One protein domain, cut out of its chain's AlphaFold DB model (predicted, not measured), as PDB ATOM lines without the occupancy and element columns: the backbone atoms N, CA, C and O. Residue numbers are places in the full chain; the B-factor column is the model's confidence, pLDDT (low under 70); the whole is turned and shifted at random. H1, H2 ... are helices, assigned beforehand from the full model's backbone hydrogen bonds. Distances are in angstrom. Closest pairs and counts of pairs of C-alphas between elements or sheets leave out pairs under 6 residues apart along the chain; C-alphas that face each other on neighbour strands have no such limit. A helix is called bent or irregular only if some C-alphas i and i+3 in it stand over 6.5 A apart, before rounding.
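This is residues 54 to 199 of the 200 residues of the protein "(pine wood nematode) hypothetical protein" of Bursaphelenchus xylophilus (UniProt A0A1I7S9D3). This is a compact body of crossed helices: H3 and the long arm H6a fill the middle, with H1 on one side and H5 on the other. H6b turns off from H6a and closes one end, H2 folds back on H1 near the other end, H4 sits beside H6b, and H7 packs across H3 and H5. Residues 140 to 146 stick out. The printed part has 146 residues with seven named helices, H1 to H7 in chain order, and no named strand; its class is all helix. The radius of gyration of the C-alphas is 14.7 A, and the spans are 43 by 33 by 29 A.

H1, residues 60 to 78, begins at C-alpha 60 (6.010, 36.910, 5.597) and is 26.9 A long. H2 is residues 82 to 90, H3 residues 92 to 104, 18.4 A, and H4 residues 107 to 115. H5, residues 122 to 138, 23.1 A, is irregular, with C-alphas 133 and 136 7.3 A apart, and has a kink of 53 degrees near residue 132. H6, residues 146 to 185, was assigned as one helix by its hydrogen bonds but is bent: C-alphas 171 and 174 are 9.1 A apart. Its arms are H6a, residues 146 to 171, 36.8 A, beginning at C-alpha 146 (-21.531, 48.395, -8.444), and H6b, residues 174 to 185, 16.3 A. H7, residues 191 to 198, ends at C-alpha 198 (-0.789, 54.036, -8.362).

H6 is the hub, touching five other helices. H6a touches H1 at a steep tilt of 54 degrees, opposite ways; their closest C-alphas, Val 65 and Val 164, are 6.1 A apart. H5 and H6a form a helical hairpin, with C-alphas 124 and 158 closest at 6.3 A. H3 touches H5, closest at C-alphas 102 and 127, 5.7 A. H1 and H5 are apart. H1, with residues 73 to 77 alone, touches H2 in a second helical hairpin, closest at C-alphas 73 and 85, 5.1 A. H4 and H6b touch at a shallow tilt of 15 degrees, opposite ways, closest at C-alphas 107 and 181, 6.4 A. H7 touches H5 about perpendicular, at 84 degrees, closest at C-alphas 134 and 197, 5.4 A. Every O i to N i+4 pair is within hydrogen-bond range in H1, H2, H3, H4, H6a, H6b and H7; in H5 9 of 13 are.

The two C-alphas farthest apart, those of Asp 144 and Ser 174, are 44.0 A apart. The printed part has no cut, and no link is long. The mean pLDDT of the printed part is 84.5; residues 136 to 146, 186 to 187 and 199 are under 70.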
ATOM      1  N   LYS A  54       5.656  33.985  -7.451       84.94
ATOM      2  CA  LYS A  54       6.528  32.949  -6.880       84.94
ATOM      3  C   LYS A  54       7.659  33.582  -6.083       84.94
ATOM      4  O   LYS A  54       8.016  33.060  -5.024       84.94
ATOM      5  N   ALA A  55       8.181  34.713  -6.554       84.25
ATOM      6  CA  ALA A  55       9.166  35.497  -5.820       84.25
ATOM      7  C   ALA A  55       8.584  36.066  -4.512       84.25
ATOM      8  O   ALA A  55       9.260  36.073  -3.480       84.25
ATOM      9  N   LEU A  56       7.313  36.479  -4.524       86.56
ATOM     10  CA  LEU A  56       6.633  37.082  -3.370       86.56
ATOM     11  C   LEU A  56       5.994  36.064  -2.416       86.56
ATOM     12  O   LEU A  56       5.793  36.374  -1.241       86.56
ATOM     13  N   ALA A  57       5.744  34.833  -2.871       81.12
ATOM     14  CA  ALA A  57       5.048  33.793  -2.115       81.12
ATOM     15  C   ALA A  57       5.718  33.463  -0.779       81.12
ATOM     16  O   ALA A  57       5.047  32.992   0.134       81.12
ATOM     17  N   ASN A  58       7.029  33.696  -0.646       85.50
ATOM     18  CA  ASN A  58       7.782  33.435   0.580       85.50
ATOM     19  C   ASN A  58       7.864  34.618   1.547       85.50
ATOM     20  O   ASN A  58       8.302  34.427   2.684       85.50
ATOM     21  N   ASN A  59       7.404  35.802   1.148       89.19
ATOM     22  CA  ASN A  59       7.421  36.971   2.010       89.19
ATOM     23  C   ASN A  59       6.402  36.836   3.162       89.19
ATOM     24  O   ASN A  59       5.229  36.524   2.950       89.19
ATOM     25  N   PHE A  60       6.845  37.081   4.401       89.31
ATOM     26  CA  PHE A  60       6.010  36.910   5.597       89.31
ATOM     27  C   PHE A  60       4.827  37.882   5.671       89.31
ATOM     28  O   PHE A  60       3.780  37.497   6.192       89.31
ATOM     29  N   LEU A  61       4.965  39.104   5.150       90.75
ATOM     30  CA  LEU A  61       3.860  40.057   5.080       90.75
ATOM     31  C   LEU A  61       2.792  39.555   4.105       90.75
ATOM     32  O   LEU A  61       1.633  39.435   4.492       90.75
ATOM     33  N   ILE A  62       3.190  39.177   2.885       91.19
ATOM     34  CA  ILE A  62       2.274  38.671   1.847       91.19
ATOM     35  C   ILE A  62       1.539  37.410   2.316       91.19
ATOM     36  O   ILE A  62       0.320  37.308   2.156       91.19
ATOM     37  N   LYS A  63       2.243  36.474   2.967       90.50
ATOM     38  CA  LYS A  63       1.614  35.301   3.598       90.50
ATOM     39  C   LYS A  63       0.600  35.693   4.668       90.50
ATOM     40  O   LYS A  63      -0.481  35.115   4.704       90.50
ATOM     41  N   SER A  64       0.938  36.649   5.536       90.88
ATOM     42  CA  SER A  64       0.033  37.114   6.592       90.88
ATOM     43  C   SER A  64      -1.250  37.689   5.996       90.88
ATOM     44  O   SER A  64      -2.343  37.269   6.370       90.88
ATOM     45  N   VAL A  65      -1.117  38.581   5.011       93.00
ATOM     46  CA  VAL A  65      -2.256  39.168   4.298       93.00
ATOM     47  C   VAL A  65      -3.111  38.078   3.654       93.00
ATOM     48  O   VAL A  65      -4.308  38.023   3.912       93.00
ATOM     49  N   SER A  66      -2.484  37.152   2.923       92.00
ATOM     50  CA  SER A  66      -3.189  36.068   2.229       92.00
ATOM     51  C   SER A  66      -3.972  35.171   3.190       92.00
ATOM     52  O   SER A  66      -5.100  34.795   2.900       92.00
ATOM     53  N   ILE A  67      -3.407  34.833   4.353       91.00
ATOM     54  CA  ILE A  67      -4.088  34.007   5.363       91.00
ATOM     55  C   ILE A  67      -5.312  34.733   5.934       91.00
ATOM     56  O   ILE A  67      -6.385  34.143   6.037       91.00
ATOM     57  N   HIS A  68      -5.168  36.010   6.300       91.88
ATOM     58  CA  HIS A  68      -6.286  36.802   6.831       91.88
ATOM     59  C   HIS A  68      -7.361  37.069   5.780       91.88
ATOM     60  O   HIS A  68      -8.542  37.113   6.117       91.88
ATOM     61  N   TYR A  69      -6.965  37.171   4.514       92.06
ATOM     62  CA  TYR A  69      -7.883  37.238   3.389       92.06
ATOM     63  C   TYR A  69      -8.726  35.966   3.253       92.06
ATOM     64  O   TYR A  69      -9.951  36.041   3.221       92.06
ATOM     65  N   GLU A  70      -8.093  34.790   3.249       91.50
ATOM     66  CA  GLU A  70      -8.808  33.507   3.182       91.50
ATOM     67  C   GLU A  70      -9.762  33.320   4.365       91.50
ATOM     68  O   GLU A  70     -10.879  32.830   4.197       91.50
ATOM     69  N   PHE A  71      -9.364  33.756   5.566       90.12
ATOM     70  CA  PHE A  71     -10.266  33.750   6.715       90.12
ATOM     71  C   PHE A  71     -11.469  34.672   6.515       90.12
ATOM     72  O   PHE A  71     -12.578  34.286   6.873       90.12
ATOM     73  N   ALA A  72     -11.278  35.853   5.926       90.38
ATOM     74  CA  ALA A  72     -12.371  36.769   5.621       90.38
ATOM     75  C   ALA A  72     -13.339  36.189   4.574       90.38
ATOM     76  O   ALA A  72     -14.549  36.289   4.761       90.38
ATOM     77  N   VAL A  73     -12.827  35.534   3.526       89.56
ATOM     78  CA  VAL A  73     -13.648  34.811   2.533       89.56
ATOM     79  C   VAL A  73     -14.451  33.697   3.209       89.56
ATOM     80  O   VAL A  73     -15.665  33.605   3.031       89.56
ATOM     81  N   GLY A  74     -13.784  32.860   4.010       86.81
ATOM     82  CA  GLY A  74     -14.428  31.755   4.720       86.81
ATOM     83  C   GLY A  74     -15.477  32.226   5.729       86.81
ATOM     84  O   GLY A  74     -16.519  31.594   5.869       86.81
ATOM     85  N   GLU A  75     -15.239  33.350   6.402       90.44
ATOM     86  CA  GLU A  75     -16.192  33.953   7.333       90.44
ATOM     87  C   GLU A  75     -17.485  34.391   6.629       90.44
ATOM     88  O   GLU A  75     -18.571  34.113   7.136       90.44
ATOM     89  N   GLU A  76     -17.390  35.052   5.473       89.00
ATOM     90  CA  GLU A  76     -18.575  35.483   4.716       89.00
ATOM     91  C   GLU A  76     -19.360  34.287   4.170       89.00
ATOM     92  O   GLU A  76     -20.588  34.263   4.277       89.00
ATOM     93  N   PHE A  77     -18.662  33.248   3.704       88.25
ATOM     94  CA  PHE A  77     -19.290  31.996   3.285       88.25
ATOM     95  C   PHE A  77     -20.059  31.325   4.436       88.25
ATOM     96  O   PHE A  77     -21.213  30.936   4.284       88.25
ATOM     97  N   LEU A  78     -19.467  31.245   5.634       87.69
ATOM     98  CA  LEU A  78     -20.129  30.658   6.809       87.69
ATOM     99  C   LEU A  78     -21.330  31.477   7.308       87.69
ATOM    100  O   LEU A  78     -22.223  30.919   7.947       87.69
ATOM    101  N   LYS A  79     -21.359  32.785   7.034       91.00
ATOM    102  CA  LYS A  79     -22.493  33.670   7.344       91.00
ATOM    103  C   LYS A  79     -23.609  33.611   6.294       91.00
ATOM    104  O   LYS A  79     -24.658  34.206   6.524       91.00
ATOM    105  N   GLY A  80     -23.406  32.902   5.179       85.88
ATOM    106  CA  GLY A  80     -24.355  32.840   4.063       85.88
ATOM    107  C   GLY A  80     -24.378  34.108   3.206       85.88
ATOM    108  O   GLY A  80     -25.388  34.399   2.570       85.88
ATOM    109  N   HIS A  81     -23.298  34.895   3.211       86.94
ATOM    110  CA  HIS A  81     -23.131  36.061   2.341       86.94
ATOM    111  C   HIS A  81     -22.383  35.665   1.057       86.94
ATOM    112  O   HIS A  81     -21.274  36.142   0.799       86.94
ATOM    113  N   ASP A  82     -22.981  34.770   0.272       84.00
ATOM    114  CA  ASP A  82     -22.326  34.132  -0.878       84.00
ATOM    115  C   ASP A  82     -21.833  35.152  -1.916       84.00
ATOM    116  O   ASP A  82     -20.677  35.089  -2.326       84.00
ATOM    117  N   ASP A  83     -22.636  36.178  -2.222       83.12
ATOM    118  CA  ASP A  83     -22.260  37.249  -3.157       83.12
ATOM    119  C   ASP A  83     -20.968  37.975  -2.742       83.12
ATOM    120  O   ASP A  83     -20.136  38.322  -3.578       83.12
ATOM    121  N   MET A  84     -20.771  38.207  -1.437       84.50
ATOM    122  CA  MET A  84     -19.557  38.852  -0.926       84.50
ATOM    123  C   MET A  84     -18.373  37.885  -0.917       84.50
ATOM    124  O   MET A  84     -17.251  38.278  -1.237       84.50
ATOM    125  N   ALA A  85     -18.601  36.622  -0.554       85.44
ATOM    126  CA  ALA A  85     -17.559  35.605  -0.600       85.44
ATOM    127  C   ALA A  85     -17.039  35.416  -2.034       85.44
ATOM    128  O   ALA A  85     -15.830  35.304  -2.235       85.44
ATOM    129  N   ASP A  86     -17.929  35.435  -3.023       83.88
ATOM    130  CA  ASP A  86     -17.572  35.318  -4.432       83.88
ATOM    131  C   ASP A  86     -16.901  36.589  -4.961       83.88
ATOM    132  O   ASP A  86     -15.876  36.484  -5.634       83.88
ATOM    133  N   LEU A  87     -17.360  37.778  -4.553       82.44
ATOM    134  CA  LEU A  87     -16.671  39.040  -4.848       82.44
ATOM    135  C   LEU A  87     -15.230  39.047  -4.312       82.44
ATOM    136  O   LEU A  87     -14.294  39.427  -5.015       82.44
ATOM    137  N   LEU A  88     -15.023  38.589  -3.074       85.38
ATOM    138  CA  LEU A  88     -13.686  38.466  -2.497       85.38
ATOM    139  C   LEU A  88     -12.856  37.392  -3.220       85.38
ATOM    140  O   LEU A  88     -11.671  37.590  -3.475       85.38
ATOM    141  N   LYS A  89     -13.425  36.247  -3.594       86.12
ATOM    142  CA  LYS A  89     -12.669  35.254  -4.378       86.12
ATOM    143  C   LYS A  89     -12.226  35.818  -5.725       86.12
ATOM    144  O   LYS A  89     -11.103  35.543  -6.138       86.12
ATOM    145  N   HIS A  90     -13.091  36.605  -6.365       83.81
ATOM    146  CA  HIS A  90     -12.835  37.221  -7.664       83.81
ATOM    147  C   HIS A  90     -11.680  38.226  -7.621       83.81
ATOM    148  O   HIS A  90     -10.852  38.223  -8.519       83.81
ATOM    149  N   TYR A  91     -11.572  39.030  -6.558       83.94
ATOM    150  CA  TYR A  91     -10.534  40.066  -6.416       83.94
ATOM    151  C   TYR A  91      -9.384  39.688  -5.469       83.94
ATOM    152  O   TYR A  91      -8.746  40.556  -4.864       83.94
ATOM    153  N   ARG A  92      -9.126  38.392  -5.276       87.94
ATOM    154  CA  ARG A  92      -8.197  37.891  -4.253       87.94
ATOM    155  C   ARG A  92      -6.795  38.485  -4.376       87.94
ATOM    156  O   ARG A  92      -6.233  38.969  -3.392       87.94
ATOM    157  N   ARG A  93      -6.192  38.393  -5.555       88.69
ATOM    158  CA  ARG A  93      -4.842  38.859  -5.863       88.69
ATOM    159  C   ARG A  93      -4.782  40.370  -5.736       88.69
ATOM    160  O   ARG A  93      -3.947  40.866  -4.979       88.69
ATOM    161  N   ARG A  94      -5.691  41.095  -6.394       88.06
ATOM    162  CA  ARG A  94      -5.730  42.561  -6.331       88.06
ATOM    163  C   ARG A  94      -5.852  43.060  -4.894       88.06
ATOM    164  O   ARG A  94      -5.067  43.913  -4.487       88.06
ATOM    165  N   VAL A  95      -6.744  42.484  -4.088       88.69
ATOM    166  CA  VAL A  95      -6.897  42.892  -2.686       88.69
ATOM    167  C   VAL A  95      -5.673  42.529  -1.845       88.69
ATOM    168  O   VAL A  95      -5.210  43.366  -1.070       88.69
ATOM    169  N   ASN A  96      -5.104  41.329  -1.996       91.00
ATOM    170  CA  ASN A  96      -3.912  40.936  -1.239       91.00
ATOM    171  C   ASN A  96      -2.744  41.903  -1.467       91.00
ATOM    172  O   ASN A  96      -2.099  42.340  -0.510       91.00
ATOM    173  N   TYR A  97      -2.480  42.266  -2.722       91.00
ATOM    174  CA  TYR A  97      -1.390  43.186  -3.033       91.00
ATOM    175  C   TYR A  97      -1.731  44.635  -2.701       91.00
ATOM    176  O   TYR A  97      -0.852  45.346  -2.223       91.00
ATOM    177  N   LEU A  98      -2.989  45.056  -2.825       89.94
ATOM    178  CA  LEU A  98      -3.435  46.365  -2.353       89.94
ATOM    179  C   LEU A  98      -3.206  46.533  -0.844       89.94
ATOM    180  O   LEU A  98      -2.648  47.535  -0.399       89.94
ATOM    181  N   VAL A  99      -3.598  45.533  -0.050       91.50
ATOM    182  CA  VAL A  99      -3.363  45.518   1.399       91.50
ATOM    183  C   VAL A  99      -1.867  45.526   1.698       91.50
ATOM    184  O   VAL A  99      -1.419  46.306   2.536       91.50
ATOM    185  N   ALA A 100      -1.075  44.711   0.997       91.06
ATOM    186  CA  ALA A 100       0.373  44.699   1.168       91.06
ATOM    187  C   ALA A 100       1.003  46.067   0.870       91.06
ATOM    188  O   ALA A 100       1.788  46.550   1.681       91.06
ATOM    189  N   ILE A 101       0.617  46.712  -0.235       90.31
ATOM    190  CA  ILE A 101       1.066  48.056  -0.618       90.31
ATOM    191  C   ILE A 101       0.685  49.070   0.458       90.31
ATOM    192  O   ILE A 101       1.551  49.808   0.918       90.31
ATOM    193  N   GLY A 102      -0.565  49.061   0.927       88.62
ATOM    194  CA  GLY A 102      -1.011  49.940   2.009       88.62
ATOM    195  C   GLY A 102      -0.197  49.772   3.298       88.62
ATOM    196  O   GLY A 102       0.112  50.757   3.965       88.62
ATOM    197  N   LEU A 103       0.208  48.538   3.616       89.75
ATOM    198  CA  LEU A 103       1.026  48.219   4.788       89.75
ATOM    199  C   LEU A 103       2.499  48.637   4.634       89.75
ATOM    200  O   LEU A 103       3.113  49.039   5.622       89.75
ATOM    201  N   ILE A 104       3.078  48.554   3.429       89.56
ATOM    202  CA  ILE A 104       4.495  48.903   3.194       89.56
ATOM    203  C   ILE A 104       4.720  50.351   2.763       89.56
ATOM    204  O   ILE A 104       5.842  50.837   2.887       89.56
ATOM    205  N   HIS A 105       3.685  51.049   2.285       84.94
ATOM    206  CA  HIS A 105       3.785  52.427   1.791       84.94
ATOM    207  C   HIS A 105       4.431  53.362   2.825       84.94
ATOM    208  O   HIS A 105       5.161  54.288   2.478       84.94
ATOM    209  N   ASN A 106       4.209  53.092   4.114       84.12
ATOM    210  CA  ASN A 106       4.993  53.681   5.187       84.12
ATOM    211  C   ASN A 106       5.107  52.702   6.352       84.12
ATOM    212  O   ASN A 106       4.217  52.592   7.198       84.12
ATOM    213  N   VAL A 107       6.240  52.011   6.395       88.94
ATOM    214  CA  VAL A 107       6.487  50.996   7.415       88.94
ATOM    215  C   VAL A 107       6.539  51.599   8.822       88.94
ATOM    216  O   VAL A 107       6.122  50.933   9.759       88.94
ATOM    217  N   THR A 108       6.949  52.860   8.993       89.50
ATOM    218  CA  THR A 108       6.933  53.529  10.308       89.50
ATOM    219  C   THR A 108       5.515  53.628  10.865       89.50
ATOM    220  O   THR A 108       5.289  53.329  12.031       89.50
ATOM    221  N   THR A 109       4.534  53.950  10.019       90.19
ATOM    222  CA  THR A 109       3.120  53.962  10.413       90.19
ATOM    223  C   THR A 109       2.620  52.576  10.830       90.19
ATOM    224  O   THR A 109       1.887  52.450  11.808       90.19
ATOM    225  N   LEU A 110       3.042  51.523  10.123       90.44
ATOM    226  CA  LEU A 110       2.743  50.146  10.511       90.44
ATOM    227  C   LEU A 110       3.396  49.775  11.852       90.44
ATOM    228  O   LEU A 110       2.767  49.122  12.678       90.44
ATOM    229  N   GLU A 111       4.641  50.184  12.083       91.31
ATOM    230  CA  GLU A 111       5.340  49.960  13.353       91.31
ATOM    231  C   GLU A 111       4.644  50.659  14.522       91.31
ATOM    232  O   GLU A 111       4.495  50.059  15.587       91.31
ATOM    233  N   GLU A 112       4.180  51.892  14.326       91.88
ATOM    234  CA  GLU A 112       3.425  52.648  15.329       91.88
ATOM    235  C   GLU A 112       2.112  51.944  15.697       91.88
ATOM    236  O   GLU A 112       1.870  51.687  16.874       91.88
ATOM    237  N   ASP A 113       1.306  51.535  14.716       90.69
ATOM    238  CA  ASP A 113       0.049  50.815  14.976       90.69
ATOM    239  C   ASP A 113       0.296  49.433  15.618       90.69
ATOM    240  O   ASP A 113      -0.422  49.013  16.530       90.69
ATOM    241  N   VAL A 114       1.347  48.715  15.202       89.56
ATOM    242  CA  VAL A 114       1.727  47.428  15.809       89.56
ATOM    243  C   VAL A 114       2.205  47.612  17.252       89.56
ATOM    244  O   VAL A 114       1.874  46.793  18.105       89.56
ATOM    245  N   THR A 115       2.966  48.666  17.552       87.50
ATOM    246  CA  THR A 115       3.450  48.948  18.916       87.50
ATOM    247  C   THR A 115       2.360  49.529  19.814       87.50
ATOM    248  O   THR A 115       2.362  49.266  21.018       87.50
ATOM    249  N   ASN A 116       1.367  50.209  19.240       88.19
ATOM    250  CA  ASN A 116       0.148  50.632  19.916       88.19
ATOM    251  C   ASN A 116      -0.900  49.502  19.973       88.19
ATOM    252  O   ASN A 116      -2.031  49.644  19.516       88.19
ATOM    253  N   TRP A 117      -0.518  48.354  20.545       83.50
ATOM    254  CA  TRP A 117      -1.422  47.230  20.849       83.50
ATOM    255  C   TRP A 117      -2.104  46.594  19.621       83.50
ATOM    256  O   TRP A 117      -3.069  45.835  19.760       83.50
ATOM    257  N   GLY A 118      -1.594  46.862  18.414       81.88
ATOM    258  CA  GLY A 118      -2.191  46.399  17.165       81.88
ATOM    259  C   GLY A 118      -3.478  47.138  16.790       81.88
ATOM    260  O   GLY A 118      -4.290  46.585  16.045       81.88
ATOM    261  N   GLU A 119      -3.697  48.345  17.318       87.94
ATOM    262  CA  GLU A 119      -4.789  49.209  16.875       87.94
ATOM    263  C   GLU A 119      -4.474  49.773  15.488       87.94
ATOM    264  O   GLU A 119      -3.528  50.532  15.312       87.94
ATOM    265  N   CYS A 120      -5.285  49.416  14.493       87.44
ATOM    266  CA  CYS A 120      -5.146  49.919  13.129       87.44
ATOM    267  C   CYS A 120      -5.765  51.318  13.008       87.44
ATOM    268  O   CYS A 120      -6.833  51.480  12.421       87.44
ATOM    269  N   ASN A 121      -5.140  52.326  13.612       88.50
ATOM    270  CA  ASN A 121      -5.634  53.699  13.565       88.50
ATOM    271  C   ASN A 121      -5.033  54.442  12.368       88.50
ATOM    272  O   ASN A 121      -5.755  55.033  11.559       88.50
ATOM    273  N   LEU A 122      -3.709  54.397  12.230       88.69
ATOM    274  CA  LEU A 122      -2.989  55.170  11.228       88.69
ATOM    275  C   LEU A 122      -2.948  54.452   9.876       88.69
ATOM    276  O   LEU A 122      -3.216  55.069   8.841       88.69
ATOM    277  N   VAL A 123      -2.673  53.145   9.882       89.25
ATOM    278  CA  VAL A 123      -2.652  52.292   8.690       89.25
ATOM    279  C   VAL A 123      -4.032  52.269   8.043       89.25
ATOM    280  O   VAL A 123      -4.147  52.527   6.849       89.25
ATOM    281  N   CYS A 124      -5.095  52.029   8.816       89.62
ATOM    282  CA  CYS A 124      -6.450  51.955   8.268       89.62
ATOM    283  C   CYS A 124      -6.935  53.304   7.723       89.62
ATOM    284  O   CYS A 124      -7.636  53.325   6.717       89.62
ATOM    285  N   LYS A 125      -6.547  54.431   8.337       87.44
ATOM    286  CA  LYS A 125      -6.860  55.761   7.794       87.44
ATOM    287  C   LYS A 125      -6.208  55.975   6.428       87.44
ATOM    288  O   LYS A 125      -6.862  56.447   5.509       87.44
ATOM    289  N   ARG A 126      -4.932  55.611   6.282       83.56
ATOM    290  CA  ARG A 126      -4.232  55.707   4.991       83.56
ATOM    291  C   ARG A 126      -4.770  54.727   3.964       83.56
ATOM    292  O   ARG A 126      -4.777  55.031   2.776       83.56
ATOM    293  N   PHE A 127      -5.215  53.564   4.422       86.88
ATOM    294  CA  PHE A 127      -5.833  52.584   3.553       86.88
ATOM    295  C   PHE A 127      -7.111  53.130   2.910       86.88
ATOM    296  O   PHE A 127      -7.302  52.906   1.723       86.88
ATOM    297  N   ASP A 128      -7.930  53.901   3.637       85.81
ATOM    298  CA  ASP A 128      -9.109  54.564   3.053       85.81
ATOM    299  C   ASP A 128      -8.720  55.501   1.893       85.81
ATOM    300  O   ASP A 128      -9.411  55.567   0.877       85.81
ATOM    301  N   ASP A 129      -7.612  56.234   2.031       82.62
ATOM    302  CA  ASP A 129      -7.130  57.145   0.989       82.62
ATOM    303  C   ASP A 129      -6.583  56.372  -0.219       82.62
ATOM    304  O   ASP A 129      -6.910  56.700  -1.358       82.62
ATOM    305  N   LEU A 130      -5.823  55.298   0.020       83.44
ATOM    306  CA  LEU A 130      -5.328  54.417  -1.038       83.44
ATOM    307  C   LEU A 130      -6.483  53.731  -1.781       83.44
ATOM    308  O   LEU A 130      -6.493  53.718  -3.009       83.44
ATOM    309  N   PHE A 131      -7.472  53.200  -1.058       84.69
ATOM    310  CA  PHE A 131      -8.612  52.487  -1.636       84.69
ATOM    311  C   PHE A 131      -9.399  53.365  -2.614       84.69
ATOM    312  O   PHE A 131      -9.780  52.899  -3.685       84.69
ATOM    313  N   LYS A 132      -9.590  54.651  -2.291       79.94
ATOM    314  CA  LYS A 132     -10.259  55.615  -3.183       79.94
ATOM    315  C   LYS A 132      -9.502  55.835  -4.488       79.94
ATOM    316  O   LYS A 132     -10.141  55.944  -5.531       79.94
ATOM    317  N   THR A 133      -8.173  55.886  -4.436       76.06
ATOM    318  CA  THR A 133      -7.326  56.037  -5.627       76.06
ATOM    319  C   THR A 133      -7.392  54.796  -6.510       76.06
ATOM    320  O   THR A 133      -7.513  54.904  -7.724       76.06
ATOM    321  N   VAL A 134      -7.387  53.608  -5.903       77.12
ATOM    322  CA  VAL A 134      -7.293  52.346  -6.647       77.12
ATOM    323  C   VAL A 134      -8.639  51.754  -7.050       77.12
ATOM    324  O   VAL A 134      -8.671  50.726  -7.724       77.12
ATOM    325  N   VAL A 135      -9.756  52.361  -6.629       72.19
ATOM    326  CA  VAL A 135     -11.094  51.787  -6.815       72.19
ATOM    327  C   VAL A 135     -11.387  51.519  -8.291       72.19
ATOM    328  O   VAL A 135     -12.021  50.518  -8.601       72.19
ATOM    329  N   GLY A 136     -10.827  52.340  -9.193       66.19
ATOM    330  CA  GLY A 136     -10.860  52.165 -10.650       66.19
ATOM    331  C   GLY A 136     -10.358  50.796 -11.124       66.19
ATOM    332  O   GLY A 136     -10.929  50.198 -12.029       66.19
ATOM    333  N   HIS A 137      -9.340  50.259 -10.450       69.19
ATOM    334  CA  HIS A 137      -8.726  48.960 -10.734       69.19
ATOM    335  C   HIS A 137      -9.450  47.792 -10.059       69.19
ATOM    336  O   HIS A 137      -9.066  46.640 -10.231       69.19
ATOM    337  N   LEU A 138     -10.489  48.061  -9.270       69.31
ATOM    338  CA  LEU A 138     -11.369  47.052  -8.678       69.31
ATOM    339  C   LEU A 138     -12.737  47.020  -9.385       69.31
ATOM    340  O   LEU A 138     -13.609  46.257  -8.982       69.31
ATOM    341  N   VAL A 139     -12.928  47.831 -10.435       64.62
ATOM    342  CA  VAL A 139     -14.167  47.905 -11.221       64.62
ATOM    343  C   VAL A 139     -14.150  46.871 -12.343       64.62
ATOM    344  O   VAL A 139     -13.274  46.905 -13.203       64.62
ATOM    345  N   GLU A 140     -15.163  46.010 -12.394       60.38
ATOM    346  CA  GLU A 140     -15.591  45.374 -13.644       60.38
ATOM    347  C   GLU A 140     -17.018  45.830 -13.973       60.38
ATOM    348  O   GLU A 140     -17.875  45.904 -13.091       60.38
ATOM    349  N   GLU A 141     -17.274  46.151 -15.246       53.38
ATOM    350  CA  GLU A 141     -18.524  46.766 -15.733       53.38
ATOM    351  C   GLU A 141     -19.776  45.876 -15.571       53.38
ATOM    352  O   GLU A 141     -20.891  46.327 -15.820       53.38
ATOM    353  N   HIS A 142     -19.626  44.618 -15.149       56.78
ATOM    354  CA  HIS A 142     -20.697  43.616 -15.134       56.78
ATOM    355  C   HIS A 142     -21.480  43.503 -13.811       56.78
ATOM    356  O   HIS A 142     -22.331  42.625 -13.689       56.78
ATOM    357  N   PHE A 143     -21.234  44.363 -12.816       59.75
ATOM    358  CA  PHE A 143     -21.960  44.317 -11.539       59.75
ATOM    359  C   PHE A 143     -23.182  45.250 -11.522       59.75
ATOM    360  O   PHE A 143     -23.044  46.469 -11.413       59.75
ATOM    361  N   ASP A 144     -24.388  44.671 -11.503       54.81
ATOM    362  CA  ASP A 144     -25.679  45.389 -11.532       54.81
ATOM    363  C   ASP A 144     -25.946  46.316 -10.315       54.81
ATOM    364  O   ASP A 144     -26.899  47.088 -10.328       54.81
ATOM    365  N   ASN A 145     -25.097  46.304  -9.274       63.53
ATOM    366  CA  ASN A 145     -25.151  47.209  -8.106       63.53
ATOM    367  C   ASN A 145     -23.749  47.645  -7.638       63.53
ATOM    368  O   ASN A 145     -23.376  47.559  -6.462       63.53
ATOM    369  N   PHE A 146     -22.954  48.115  -8.594       65.00
ATOM    370  CA  PHE A 146     -21.531  48.395  -8.444       65.00
ATOM    371  C   PHE A 146     -21.122  49.298  -7.247       65.00
ATOM    372  O   PHE A 146     -20.222  48.909  -6.494       65.00
ATOM    373  N   PRO A 147     -21.775  50.451  -6.966       70.88
ATOM    374  CA  PRO A 147     -21.352  51.332  -5.869       70.88
ATOM    375  C   PRO A 147     -21.546  50.718  -4.476       70.88
ATOM    376  O   PRO A 147     -20.767  50.976  -3.557       70.88
ATOM    377  N   GLU A 148     -22.586  49.899  -4.303       74.81
ATOM    378  CA  GLU A 148     -22.856  49.236  -3.030       74.81
ATOM    379  C   GLU A 148     -21.889  48.066  -2.806       74.81
ATOM    380  O   GLU A 148     -21.365  47.910  -1.700       74.81
ATOM    381  N   ALA A 149     -21.602  47.289  -3.855       71.12
ATOM    382  CA  ALA A 149     -20.622  46.206  -3.815       71.12
ATOM    383  C   ALA A 149     -19.218  46.727  -3.468       71.12
ATOM    384  O   ALA A 149     -18.583  46.201  -2.556       71.12
ATOM    385  N   LEU A 150     -18.783  47.824  -4.100       75.56
ATOM    386  CA  LEU A 150     -17.516  48.486  -3.778       75.56
ATOM    387  C   LEU A 150     -17.446  48.962  -2.329       75.56
ATOM    388  O   LEU A 150     -16.442  48.738  -1.660       75.56
ATOM    389  N   LYS A 151     -18.501  49.604  -1.819       80.38
ATOM    390  CA  LYS A 151     -18.524  50.086  -0.431       80.38
ATOM    391  C   LYS A 151     -18.467  48.930   0.568       80.38
ATOM    392  O   LYS A 151     -17.841  49.032   1.625       80.38
ATOM    393  N   LYS A 152     -19.141  47.818   0.268       81.25
ATOM    394  CA  LYS A 152     -19.065  46.611   1.098       81.25
ATOM    395  C   LYS A 152     -17.666  45.983   1.022       81.25
ATOM    396  O   LYS A 152     -17.145  45.587   2.064       81.25
ATOM    397  N   LEU A 153     -17.045  45.970  -0.160       82.62
ATOM    398  CA  LEU A 153     -15.669  45.518  -0.361       82.62
ATOM    399  C   LEU A 153     -14.684  46.383   0.438       82.62
ATOM    400  O   LEU A 153     -13.941  45.835   1.239       82.62
ATOM    401  N   GLU A 154     -14.743  47.712   0.320       86.00
ATOM    402  CA  GLU A 154     -13.915  48.670   1.075       86.00
ATOM    403  C   GLU A 154     -13.923  48.362   2.576       86.00
ATOM    404  O   GLU A 154     -12.876  48.153   3.195       86.00
ATOM    405  N   ASN A 155     -15.122  48.248   3.155       87.75
ATOM    406  CA  ASN A 155     -15.289  47.926   4.569       87.75
ATOM    407  C   ASN A 155     -14.653  46.581   4.928       87.75
ATOM    408  O   ASN A 155     -14.030  46.452   5.985       87.75
ATOM    409  N   LYS A 156     -14.802  45.573   4.065       88.62
ATOM    410  CA  LYS A 156     -14.268  44.239   4.322       88.62
ATOM    411  C   LYS A 156     -12.747  44.200   4.200       88.62
ATOM    412  O   LYS A 156     -12.086  43.611   5.054       88.62
ATOM    413  N   VAL A 157     -12.176  44.894   3.219       89.12
ATOM    414  CA  VAL A 157     -10.723  45.020   3.079       89.12
ATOM    415  C   VAL A 157     -10.128  45.777   4.265       89.12
ATOM    416  O   VAL A 157      -9.128  45.336   4.827       89.12
ATOM    417  N   LYS A 158     -10.782  46.834   4.752       90.06
ATOM    418  CA  LYS A 158     -10.357  47.538   5.971       90.06
ATOM    419  C   LYS A 158     -10.349  46.631   7.205       90.06
ATOM    420  O   LYS A 158      -9.419  46.695   8.010       90.06
ATOM    421  N   GLN A 159     -11.343  45.750   7.346       90.69
ATOM    422  CA  GLN A 159     -11.342  44.730   8.403       90.69
ATOM    423  C   GLN A 159     -10.155  43.770   8.262       90.69
ATOM    424  O   GLN A 159      -9.495  43.479   9.259       90.69
ATOM    425  N   ILE A 160      -9.845  43.327   7.039       92.00
ATOM    426  CA  ILE A 160      -8.676  42.479   6.758       92.00
ATOM    427  C   ILE A 160      -7.385  43.192   7.178       92.00
ATOM    428  O   ILE A 160      -6.583  42.605   7.901       92.00
ATOM    429  N   VAL A 161      -7.204  44.466   6.810       92.94
ATOM    430  CA  VAL A 161      -6.045  45.279   7.227       92.94
ATOM    431  C   VAL A 161      -5.941  45.319   8.755       92.94
ATOM    432  O   VAL A 161      -4.884  45.017   9.311       92.94
ATOM    433  N   GLY A 162      -7.046  45.608   9.448       92.38
ATOM    434  CA  GLY A 162      -7.085  45.629  10.910       92.38
ATOM    435  C   GLY A 162      -6.720  44.283  11.545       92.38
ATOM    436  O   GLY A 162      -5.953  44.233  12.509       92.38
ATOM    437  N   HIS A 163      -7.210  43.174  10.986       92.31
ATOM    438  CA  HIS A 163      -6.869  41.826  11.444       92.31
ATOM    439  C   HIS A 163      -5.395  41.487  11.210       92.31
ATOM    440  O   HIS A 163      -4.758  40.906  12.092       92.31
ATOM    441  N   VAL A 164      -4.830  41.895  10.070       91.06
ATOM    442  CA  VAL A 164      -3.406  41.723   9.772       91.06
ATOM    443  C   VAL A 164      -2.557  42.476  10.795       91.06
ATOM    444  O   VAL A 164      -1.711  41.852  11.434       91.06
ATOM    445  N   VAL A 165      -2.814  43.768  11.025       91.81
ATOM    446  CA  VAL A 165      -2.074  44.590  12.007       91.81
ATOM    447  C   VAL A 165      -2.142  43.973  13.407       91.81
ATOM    448  O   VAL A 165      -1.112  43.745  14.049       91.81
ATOM    449  N   ARG A 166      -3.344  43.596  13.854       91.75
ATOM    450  CA  ARG A 166      -3.540  42.953  15.158       91.75
ATOM    451  C   ARG A 166      -2.808  41.615  15.266       91.75
ATOM    452  O   ARG A 166      -2.237  41.292  16.307       91.75
ATOM    453  N   SER A 167      -2.805  40.824  14.199       89.31
ATOM    454  CA  SER A 167      -2.111  39.537  14.159       89.31
ATOM    455  C   SER A 167      -0.591  39.690  14.190       89.31
ATOM    456  O   SER A 167       0.087  38.914  14.873       89.31
ATOM    457  N   ILE A 168      -0.062  40.710  13.507       87.69
ATOM    458  CA  ILE A 168       1.358  41.069  13.540       87.69
ATOM    459  C   ILE A 168       1.770  41.361  14.983       87.69
ATOM    460  O   ILE A 168       2.693  40.709  15.476       87.69
ATOM    461  N   PHE A 169       1.037  42.237  15.680       88.44
ATOM    462  CA  PHE A 169       1.265  42.542  17.097       88.44
ATOM    463  C   PHE A 169       1.284  41.281  17.972       88.44
ATOM    464  O   PHE A 169       2.216  41.070  18.743       88.44
ATOM    465  N   GLN A 170       0.287  40.406  17.822       85.94
ATOM    466  CA  GLN A 170       0.110  39.266  18.725       85.94
ATOM    467  C   GLN A 170       1.128  38.136  18.543       85.94
ATOM    468  O   GLN A 170       1.366  37.393  19.495       85.94
ATOM    469  N   ARG A 171       1.646  37.908  17.328       78.38
ATOM    470  CA  ARG A 171       2.330  36.636  17.029       78.38
ATOM    471  C   ARG A 171       3.667  36.752  16.315       78.38
ATOM    472  O   ARG A 171       4.479  35.852  16.485       78.38
ATOM    473  N   ASN A 172       3.910  37.785  15.506       77.94
ATOM    474  CA  ASN A 172       5.062  37.783  14.591       77.94
ATOM    475  C   ASN A 172       5.620  39.178  14.265       77.94
ATOM    476  O   ASN A 172       6.206  39.352  13.195       77.94
ATOM    477  N   ALA A 173       5.479  40.151  15.172       82.75
ATOM    478  CA  ALA A 173       5.830  41.552  14.932       82.75
ATOM    479  C   ALA A 173       7.213  41.717  14.286       82.75
ATOM    480  O   ALA A 173       7.315  42.231  13.180       82.75
ATOM    481  N   SER A 174       8.267  41.172  14.900       85.50
ATOM    482  CA  SER A 174       9.639  41.301  14.385       85.50
ATOM    483  C   SER A 174       9.825  40.728  12.969       85.50
ATOM    484  O   SER A 174      10.400  41.398  12.112       85.50
ATOM    485  N   LYS A 175       9.306  39.524  12.680       86.94
ATOM    486  CA  LYS A 175       9.467  38.883  11.361       86.94
ATOM    487  C   LYS A 175       8.676  39.596  10.270       86.94
ATOM    488  O   LYS A 175       9.186  39.770   9.167       86.94
ATOM    489  N   VAL A 176       7.437  39.991  10.564       86.75
ATOM    490  CA  VAL A 176       6.575  40.639   9.570       86.75
ATOM    491  C   VAL A 176       7.019  42.078   9.322       86.75
ATOM    492  O   VAL A 176       7.075  42.483   8.168       86.75
ATOM    493  N   LEU A 177       7.416  42.821  10.361       90.00
ATOM    494  CA  LEU A 177       7.959  44.172  10.204       90.00
ATOM    495  C   LEU A 177       9.288  44.165   9.441       90.00
ATOM    496  O   LEU A 177       9.474  45.004   8.566       90.00
ATOM    497  N   SER A 178      10.179  43.195   9.693       90.94
ATOM    498  CA  SER A 178      11.394  43.029   8.878       90.94
ATOM    499  C   SER A 178      11.044  42.771   7.414       90.94
ATOM    500  O   SER A 178      11.531  43.473   6.539       90.94
ATOM    501  N   ALA A 179      10.131  41.830   7.145       87.56
ATOM    502  CA  ALA A 179       9.708  41.519   5.781       87.56
ATOM    503  C   ALA A 179       9.011  42.700   5.080       87.56
ATOM    504  O   ALA A 179       9.129  42.836   3.862       87.56
ATOM    505  N   ALA A 180       8.297  43.544   5.835       89.25
ATOM    506  CA  ALA A 180       7.690  44.775   5.341       89.25
ATOM    507  C   ALA A 180       8.755  45.818   4.970       89.25
ATOM    508  O   ALA A 180       8.672  46.407   3.896       89.25
ATOM    509  N   LYS A 181       9.786  46.002   5.810       90.50
ATOM    510  CA  LYS A 181      10.941  46.863   5.498       90.50
ATOM    511  C   LYS A 181      11.697  46.366   4.275       90.50
ATOM    512  O   LYS A 181      12.036  47.167   3.414       90.50
ATOM    513  N   ASP A 182      11.931  45.062   4.184       88.38
ATOM    514  CA  ASP A 182      12.639  44.464   3.053       88.38
ATOM    515  C   ASP A 182      11.870  44.677   1.744       88.38
ATOM    516  O   ASP A 182      12.472  45.052   0.740       88.38
ATOM    517  N   LEU A 183      10.541  44.518   1.761       87.62
ATOM    518  CA  LEU A 183       9.678  44.832   0.616       87.62
ATOM    519  C   LEU A 183       9.683  46.319   0.259       87.62
ATOM    520  O   LEU A 183       9.750  46.651  -0.921       87.62
ATOM    521  N   ALA A 184       9.608  47.202   1.256       85.81
ATOM    522  CA  ALA A 184       9.620  48.646   1.039       85.81
ATOM    523  C   ALA A 184      10.962  49.130   0.460       85.81
ATOM    524  O   ALA A 184      10.982  50.000  -0.405       85.81
ATOM    525  N   ASN A 185      12.078  48.548   0.912       83.12
ATOM    526  CA  ASN A 185      13.428  48.948   0.511       83.12
ATOM    527  C   ASN A 185      13.895  48.290  -0.800       83.12
ATOM    528  O   ASN A 185      14.692  48.885  -1.519       83.12
ATOM    529  N   ASN A 186      13.415  47.083  -1.125       67.00
ATOM    530  CA  ASN A 186      13.717  46.366  -2.371       67.00
ATOM    531  C   ASN A 186      12.447  46.205  -3.216       67.00
ATOM    532  O   ASN A 186      11.963  45.093  -3.449       67.00
ATOM    533  N   SER A 187      11.910  47.335  -3.686       67.00
ATOM    534  CA  SER A 187      10.583  47.393  -4.303       67.00
ATOM    535  C   SER A 187      10.456  46.626  -5.619       67.00
ATOM    536  O   SER A 187       9.335  46.339  -6.007       67.00
ATOM    537  N   MET A 188      11.544  46.218  -6.288       78.69
ATOM    538  CA  MET A 188      11.489  45.593  -7.623       78.69
ATOM    539  C   MET A 188      10.505  44.422  -7.740       78.69
ATOM    540  O   MET A 188       9.869  44.267  -8.777       78.69
ATOM    541  N   ALA A 189      10.367  43.606  -6.693       82.88
ATOM    542  CA  ALA A 189       9.464  42.459  -6.723       82.88
ATOM    543  C   ALA A 189       7.980  42.863  -6.643       82.88
ATOM    544  O   ALA A 189       7.143  42.187  -7.230       82.88
ATOM    545  N   ILE A 190       7.650  43.951  -5.935       87.56
ATOM    546  CA  ILE A 190       6.270  44.430  -5.735       87.56
ATOM    547  C   ILE A 190       5.925  45.662  -6.585       87.56
ATOM    548  O   ILE A 190       4.756  46.021  -6.696       87.56
ATOM    549  N   GLN A 191       6.922  46.276  -7.225       88.31
ATOM    550  CA  GLN A 191       6.786  47.455  -8.073       88.31
ATOM    551  C   GLN A 191       5.707  47.287  -9.147       88.31
ATOM    552  O   GLN A 191       4.907  48.202  -9.278       88.31
ATOM    553  N   PRO A 192       5.562  46.128  -9.825       89.88
ATOM    554  CA  PRO A 192       4.487  45.953 -10.798       89.88
ATOM    555  C   PRO A 192       3.084  46.134 -10.200       89.88
ATOM    556  O   PRO A 192       2.201  46.673 -10.856       89.88
ATOM    557  N   ALA A 193       2.874  45.732  -8.941       88.44
ATOM    558  CA  ALA A 193       1.608  45.966  -8.250       88.44
ATOM    559  C   ALA A 193       1.445  47.434  -7.834       88.44
ATOM    560  O   ALA A 193       0.351  47.976  -7.939       88.44
ATOM    561  N   VAL A 194       2.524  48.087  -7.389       87.31
ATOM    562  CA  VAL A 194       2.517  49.528  -7.087       87.31
ATOM    563  C   VAL A 194       2.146  50.321  -8.334       87.31
ATOM    564  O   VAL A 194       1.222  51.124  -8.280       87.31
ATOM    565  N   ASP A 195       2.807  50.047  -9.456       87.00
ATOM    566  CA  ASP A 195       2.553  50.701 -10.736       87.00
ATOM    567  C   ASP A 195       1.119  50.427 -11.197       87.00
ATOM    568  O   ASP A 195       0.404  51.354 -11.558       87.00
ATOM    569  N   TYR A 196       0.653  49.178 -11.111       84.94
ATOM    570  CA  TYR A 196      -0.715  48.817 -11.490       84.94
ATOM    571  C   TYR A 196      -1.787  49.627 -10.752       84.94
ATOM    572  O   TYR A 196      -2.800  49.960 -11.353       84.94
ATOM    573  N   PHE A 197      -1.578  49.931  -9.470       82.25
ATOM    574  CA  PHE A 197      -2.563  50.617  -8.633       82.25
ATOM    575  C   PHE A 197      -2.381  52.139  -8.551       82.25
ATOM    576  O   PHE A 197      -3.350  52.849  -8.303       82.25
ATOM    577  N   ILE A 198      -1.149  52.640  -8.670       77.81
ATOM    578  CA  ILE A 198      -0.789  54.036  -8.362       77.81
ATOM    579  C   ILE A 198      -0.300  54.788  -9.616       77.81
ATOM    580  O   ILE A 198      -0.032  55.984  -9.532       77.81
ATOM    581  N   SER A 199      -0.188  54.133 -10.779       62.56
ATOM    582  CA  SER A 199       0.171  54.837 -12.021       62.56
ATOM    583  C   SER A 199      -0.882  55.884 -12.398       62.56
ATOM    584  O   SER A 199      -2.080  55.613 -12.382       62.56
TER     585      SER A 199